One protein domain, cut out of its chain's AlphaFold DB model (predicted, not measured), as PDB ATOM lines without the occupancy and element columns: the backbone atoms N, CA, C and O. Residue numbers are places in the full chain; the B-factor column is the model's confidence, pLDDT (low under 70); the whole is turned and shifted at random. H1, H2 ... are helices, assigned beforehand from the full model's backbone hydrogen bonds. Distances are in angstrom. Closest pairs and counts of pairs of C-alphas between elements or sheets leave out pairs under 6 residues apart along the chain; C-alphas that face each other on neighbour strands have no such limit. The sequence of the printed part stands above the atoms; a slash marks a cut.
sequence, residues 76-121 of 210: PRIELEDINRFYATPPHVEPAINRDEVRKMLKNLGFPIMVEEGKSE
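Overview. This is residues 76 to 121 of the 210 residues of an uncharacterized protein of Thaumarchaeota archaeon (UniProt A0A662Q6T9). With little regular structure, the model is a small helical hairpin: H2 and H1, two short helices side by side, joined by a long looping link. A tail after H2 turns back, and its residues 116 to 121 stick out free. The printed part has 46 residues, with two named helices, H1 then H2, and no named strand; the class is all helix, with 18 residues in named elements. It is loose, with a radius of gyration of the C-alphas of 11.9 A, and flat, spanning 29 by 25 by 14 A.

Arrangement. H2, residues 99 to 108, touches H1, residues 80 to 87; their closest C-alphas, of Val 102 and Ile 83, are 6.9 A apart. They form a hairpin, running opposite ways at a shallow tilt of 16 degrees. In both helices every O i to N i+4 pair is within hydrogen-bond range.

Along the chain. H2 is 14.3 A long, ending at C-alpha 108 (194.023, 187.110, 252.438). H1 is 10.8 A long, beginning at C-alpha 80 (193.307, 177.657, 246.116).

Size, cuts and confidence. The C-alphas farthest apart, of Pro 76 and Lys 119, are 33.0 A apart. The printed part has no cut; the H1 to H2 link, 11 residues, is long. Mean pLDDT of the printed part is 71.4; residues 76 to 77, 91 to 92, 94 and 114 to 121 are under 70.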
ATOM      1  N   PRO A  76     181.324 183.545 245.666       63.97
ATOM      2  CA  PRO A  76     182.058 182.344 245.316       63.97
ATOM      3  C   PRO A  76     183.223 182.228 246.293       63.97
ATOM      4  O   PRO A  76     183.984 183.182 246.480       63.97
ATOM      5  N   ARG A  77     183.289 181.100 247.001       66.38
ATOM      6  CA  ARG A  77     184.441 180.792 247.840       66.38
ATOM      7  C   ARG A  77     185.582 180.558 246.866       66.38
ATOM      8  O   ARG A  77     185.524 179.619 246.085       66.38
ATOM      9  N   ILE A  78     186.524 181.492 246.827       72.50
ATOM     10  CA  ILE A  78     187.709 181.357 245.985       72.50
ATOM     11  C   ILE A  78     188.570 180.297 246.657       72.50
ATOM     12  O   ILE A  78     189.142 180.556 247.719       72.50
ATOM     13  N   GLU A  79     188.631 179.115 246.057       80.25
ATOM     14  CA  GLU A  79     189.505 178.050 246.523       80.25
ATOM     15  C   GLU A  79     190.921 178.249 245.956       80.25
ATOM     16  O   GLU A  79     191.150 178.949 244.964       80.25
ATOM     17  N   LEU A  80     191.914 177.618 246.583       77.62
ATOM     18  CA  LEU A  80     193.307 177.657 246.116       77.62
ATOM     19  C   LEU A  80     193.473 177.111 244.691       77.62
ATOM     20  O   LEU A  80     194.332 177.579 243.941       77.62
ATOM     21  N   GLU A  81     192.645 176.135 244.324       80.38
ATOM     22  CA  GLU A  81     192.623 175.534 242.992       80.38
ATOM     23  C   GLU A  81     192.231 176.554 241.918       80.38
ATOM     24  O   GLU A  81     192.860 176.602 240.859       80.38
ATOM     25  N   ASP A  82     191.276 177.435 242.222       78.62
ATOM     26  CA  ASP A  82     190.846 178.493 241.313       78.62
ATOM     27  C   ASP A  82     191.976 179.496 241.070       78.62
ATOM     28  O   ASP A  82     192.265 179.846 239.928       78.62
ATOM     29  N   ILE A  83     192.685 179.905 242.129       81.19
ATOM     30  CA  ILE A  83     193.835 180.819 242.022       81.19
ATOM     31  C   ILE A  83     194.926 180.209 241.138       81.19
ATOM     32  O   ILE A  83     195.467 180.889 240.263       81.19
ATOM     33  N   ASN A  84     195.234 178.922 241.335       81.69
ATOM     34  CA  ASN A  84     196.200 178.223 240.496       81.69
ATOM     35  C   ASN A  84     195.719 178.144 239.045       81.69
ATOM     36  O   ASN A  84     196.500 178.402 238.141       81.69
ATOM     37  N   ARG A  85     194.436 177.860 238.803       80.75
ATOM     38  CA  ARG A  85     193.860 177.807 237.454       80.75
ATOM     39  C   ARG A  85     193.938 179.148 236.723       80.75
ATOM     40  O   ARG A  85     194.248 179.169 235.537       80.75
ATOM     41  N   PHE A  86     193.670 180.256 237.409       78.94
ATOM     42  CA  PHE A  86     193.741 181.594 236.813       78.94
ATOM     43  C   PHE A  86     195.178 182.062 236.551       78.94
ATOM     44  O   PHE A  86     195.412 182.859 235.641       78.94
ATOM     45  N   TYR A  87     196.141 181.562 237.326       80.19
ATOM     46  CA  TYR A  87     197.560 181.857 237.143       80.19
ATOM     47  C   TYR A  87     198.230 180.935 236.110       80.19
ATOM     48  O   TYR A  87     198.991 181.398 235.261       80.19
ATOM     49  N   ALA A  88     197.932 179.635 236.152       76.56
ATOM     50  CA  ALA A  88     198.476 178.596 235.283       76.56
ATOM     51  C   ALA A  88     197.780 178.614 233.917       76.56
ATOM     52  O   ALA A  88     197.044 177.706 233.535       76.56
ATOM     53  N   THR A  89     198.000 179.695 233.180       70.56
ATOM     54  CA  THR A  89     197.507 179.833 231.813       70.56
ATOM     55  C   THR A  89     198.476 179.148 230.832       70.56
ATOM     56  O   THR A  89     199.686 179.132 231.085       70.56
ATOM     57  N   PRO A  90     197.991 178.538 229.726       72.12
ATOM     58  CA  PRO A  90     198.851 177.939 228.708       72.12
ATOM     59  C   PRO A  90     199.853 178.943 228.106       72.12
ATOM     60  O   PRO A  90     199.583 180.143 228.118       72.12
ATOM     61  N   PRO A  91     200.954 178.479 227.483       61.03
ATOM     62  CA  PRO A  91     202.085 179.317 227.043       61.03
ATOM     63  C   PRO A  91     201.778 180.462 226.055       61.03
ATOM     64  O   PRO A  91     202.681 181.220 225.710       61.03
ATOM     65  N   HIS A  92     200.546 180.571 225.555       65.88
ATOM     66  CA  HIS A  92     200.143 181.495 224.489       65.88
ATOM     67  C   HIS A  92     199.018 182.459 224.890       65.88
ATOM     68  O   HIS A  92     198.513 183.181 224.033       65.88
ATOM     69  N   VAL A  93     198.603 182.468 226.158       72.75
ATOM     70  CA  VAL A  93     197.562 183.371 226.667       72.75
ATOM     71  C   VAL A  93     198.094 184.064 227.917       72.75
ATOM     72  O   VAL A  93     198.745 183.439 228.753       72.75
ATOM     73  N   GLU A  94     197.861 185.370 228.026       69.62
ATOM     74  CA  GLU A  94     198.260 186.128 229.210       69.62
ATOM     75  C   GLU A  94     197.474 185.641 230.439       69.62
ATOM     76  O   GLU A  94     196.260 185.427 230.338       69.62
ATOM     77  N   PRO A  95     198.133 185.445 231.597       76.50
ATOM     78  CA  PRO A  95     197.450 185.047 232.818       76.50
ATOM     79  C   PRO A  95     196.353 186.036 233.197       76.50
ATOM     80  O   PRO A  95     196.557 187.248 233.164       76.50
ATOM     81  N   ALA A  96     195.206 185.516 233.632       75.50
ATOM     82  CA  ALA A  96     194.093 186.349 234.081       75.50
ATOM     83  C   ALA A  96     194.409 187.128 235.374       75.50
ATOM     84  O   ALA A  96     193.725 188.101 235.679       75.50
ATOM     85  N   ILE A  97     195.411 186.685 236.145       80.81
ATOM     86  CA  ILE A  97     195.812 187.280 237.425       80.81
ATOM     87  C   ILE A  97     197.332 187.450 237.455       80.81
ATOM     88  O   ILE A  97     198.083 186.523 237.139       80.81
ATOM     89  N   ASN A  98     197.800 188.621 237.893       83.38
ATOM     90  CA  ASN A  98     199.229 188.897 238.026       83.38
ATOM     91  C   ASN A  98     199.822 188.252 239.299       83.38
ATOM     92  O   ASN A  98     199.140 188.050 240.303       83.38
ATOM     93  N   ARG A  99     201.135 187.992 239.315       80.88
ATOM     94  CA  ARG A  99     201.872 187.429 240.461       80.88
ATOM     95  C   ARG A  99     201.642 188.211 241.758       80.88
ATOM     96  O   ARG A  99     201.533 187.613 242.829       80.88
ATOM     97  N   ASP A 100     201.558 189.535 241.674       80.62
ATOM     98  CA  ASP A 100     201.322 190.387 242.845       80.62
ATOM     99  C   ASP A 100     199.885 190.289 243.366       80.62
ATOM    100  O   ASP A 100     199.654 190.353 244.575       80.62
ATOM    101  N   GLU A 101     198.921 190.077 242.473       80.06
ATOM    102  CA  GLU A 101     197.519 189.857 242.825       80.06
ATOM    103  C   GLU A 101     197.328 188.474 243.448       80.06
ATOM    104  O   GLU A 101     196.716 188.375 244.511       80.06
ATOM    105  N   VAL A 102     197.961 187.435 242.888       84.69
ATOM    106  CA  VAL A 102     198.017 186.089 243.487       84.69
ATOM    107  C   VAL A 102     198.603 186.157 244.897       84.69
ATOM    108  O   VAL A 102     198.032 185.598 245.831       84.69
ATOM    109  N   ARG A 103     199.700 186.901 245.099       81.31
ATOM    110  CA  ARG A 103     200.314 187.066 246.425       81.31
ATOM    111  C   ARG A 103     199.355 187.718 247.427       81.31
ATOM    112  O   ARG A 103     199.270 187.275 248.571       81.31
ATOM    113  N   LYS A 104     198.614 188.750 247.008       82.00
ATOM    114  CA  LYS A 104     197.596 189.406 247.848       82.00
ATOM    115  C   LYS A 104     196.436 188.464 248.177       82.00
ATOM    116  O   LYS A 104     196.010 188.420 249.328       82.00
ATOM    117  N   MET A 105     195.956 187.690 247.204       81.69
ATOM    118  CA  MET A 105     194.879 186.712 247.405       81.69
ATOM    119  C   MET A 105     195.299 185.598 248.368       81.69
ATOM    120  O   MET A 105     194.586 185.321 249.328       81.69
ATOM    121  N   LEU A 106     196.493 185.029 248.185       82.50
ATOM    122  CA  LEU A 106     197.049 184.009 249.075       82.50
ATOM    123  C   LEU A 106     197.269 184.543 250.503       82.50
ATOM    124  O   LEU A 106     196.978 183.841 251.470       82.50
ATOM    125  N   LYS A 107     197.695 185.805 250.660       81.31
ATOM    126  CA  LYS A 107     197.787 186.461 251.976       81.31
ATOM    127  C   LYS A 107     196.418 186.584 252.651       81.31
ATOM    128  O   LYS A 107     196.298 186.281 253.834       81.31
ATOM    129  N   ASN A 108     195.389 187.000 251.911       79.19
ATOM    130  CA  ASN A 108     194.023 187.110 252.438       79.19
ATOM    131  C   ASN A 108     193.439 185.746 252.843       79.19
ATOM    132  O   ASN A 108     192.622 185.685 253.756       79.19
ATOM    133  N   LEU A 109     193.888 184.664 252.201       79.75
ATOM    134  CA  LEU A 109     193.565 183.279 252.558       79.75
ATOM    135  C   LEU A 109     194.398 182.733 253.735       79.75
ATOM    136  O   LEU A 109     194.204 181.590 254.137       79.75
ATOM    137  N   GLY A 110     195.308 183.531 254.307       75.88
ATOM    138  CA  GLY A 110     196.089 183.168 255.491       75.88
ATOM    139  C   GLY A 110     197.438 182.505 255.208       75.88
ATOM    140  O   GLY A 110     198.068 182.010 256.142       75.88
ATOM    141  N   PHE A 111     197.922 182.502 253.958       78.25
ATOM    142  CA  PHE A 111     199.258 181.981 253.669       78.25
ATOM    143  C   PHE A 111     200.342 182.932 254.193       78.25
ATOM    144  O   PHE A 111     200.334 184.122 253.850       78.25
ATOM    145  N   PRO A 112     201.319 182.427 254.971       72.06
ATOM    146  CA  PRO A 112     202.447 183.215 255.444       72.06
ATOM    147  C   PRO A 112     203.433 183.423 254.293       72.06
ATOM    148  O   PRO A 112     204.421 182.707 254.143       72.06
ATOM    149  N   ILE A 113     203.146 184.395 253.434       72.44
ATOM    150  CA  ILE A 113     204.070 184.788 252.377       72.44
ATOM    151  C   ILE A 113     205.013 185.822 252.969       72.44
ATOM    152  O   ILE A 113     204.576 186.902 253.371       72.44
ATOM    153  N   MET A 114     206.306 185.503 253.001       59.81
ATOM    154  CA  MET A 114     207.328 186.515 253.229       59.81
ATOM    155  C   MET A 114     207.303 187.455 252.031       59.81
ATOM    156  O   MET A 114     207.752 187.122 250.933       59.81
ATOM    157  N   VAL A 115     206.678 188.609 252.221       54.47
ATOM    158  CA  VAL A 115     206.797 189.701 251.273       54.47
ATOM    159  C   VAL A 115     208.210 190.232 251.480       54.47
ATOM    160  O   VAL A 115     208.461 191.001 252.400       54.47
ATOM    161  N   GLU A 116     209.150 189.811 250.635       52.66
ATOM    162  CA  GLU A 116     210.169 190.760 250.201       52.66
ATOM    163  C   GLU A 116     209.352 191.903 249.594       52.66
ATOM    164  O   GLU A 116     208.824 191.774 248.485       52.66
ATOM    165  N   GLU A 117     209.130 192.968 250.369       42.09
ATOM    166  CA  GLU A 117     208.625 194.251 249.884       42.09
ATOM    167  C   GLU A 117     209.712 194.810 248.963       42.09
ATOM    168  O   GLU A 117     210.470 195.725 249.282       42.09
ATOM    169  N   GLY A 118     209.855 194.160 247.811       40.62
ATOM    170  CA  GLY A 118     210.749 194.518 246.742       40.62
ATOM    171  C   GLY A 118     210.225 195.792 246.119       40.62
ATOM    172  O   GLY A 118     209.523 195.750 245.119       40.62
ATOM    173  N   LYS A 119     210.573 196.919 246.745       40.75
ATOM    174  CA  LYS A 119     210.996 198.152 246.077       40.75
ATOM    175  C   LYS A 119     210.166 198.498 244.834       40.75
ATOM    176  O   LYS A 119     210.694 198.596 243.733       40.75
ATOM    177  N   SER A 120     208.864 198.669 245.009       39.00
ATOM    178  CA  SER A 120     207.980 199.362 244.059       39.00
ATOM    179  C   SER A 120     206.798 200.006 244.787       39.00
ATOM    180  O   SER A 120     205.739 200.220 244.216       39.00
ATOM    181  N   GLU A 121     206.987 200.354 246.058       35.53
ATOM    182  CA  GLU A 121     206.307 201.514 246.611       35.53
ATOM    183  C   GLU A 121     207.332 202.638 246.541       35.53
ATOM    184  O   GLU A 121     208.343 202.638 247.248       35.53
TER     185      GLU A 121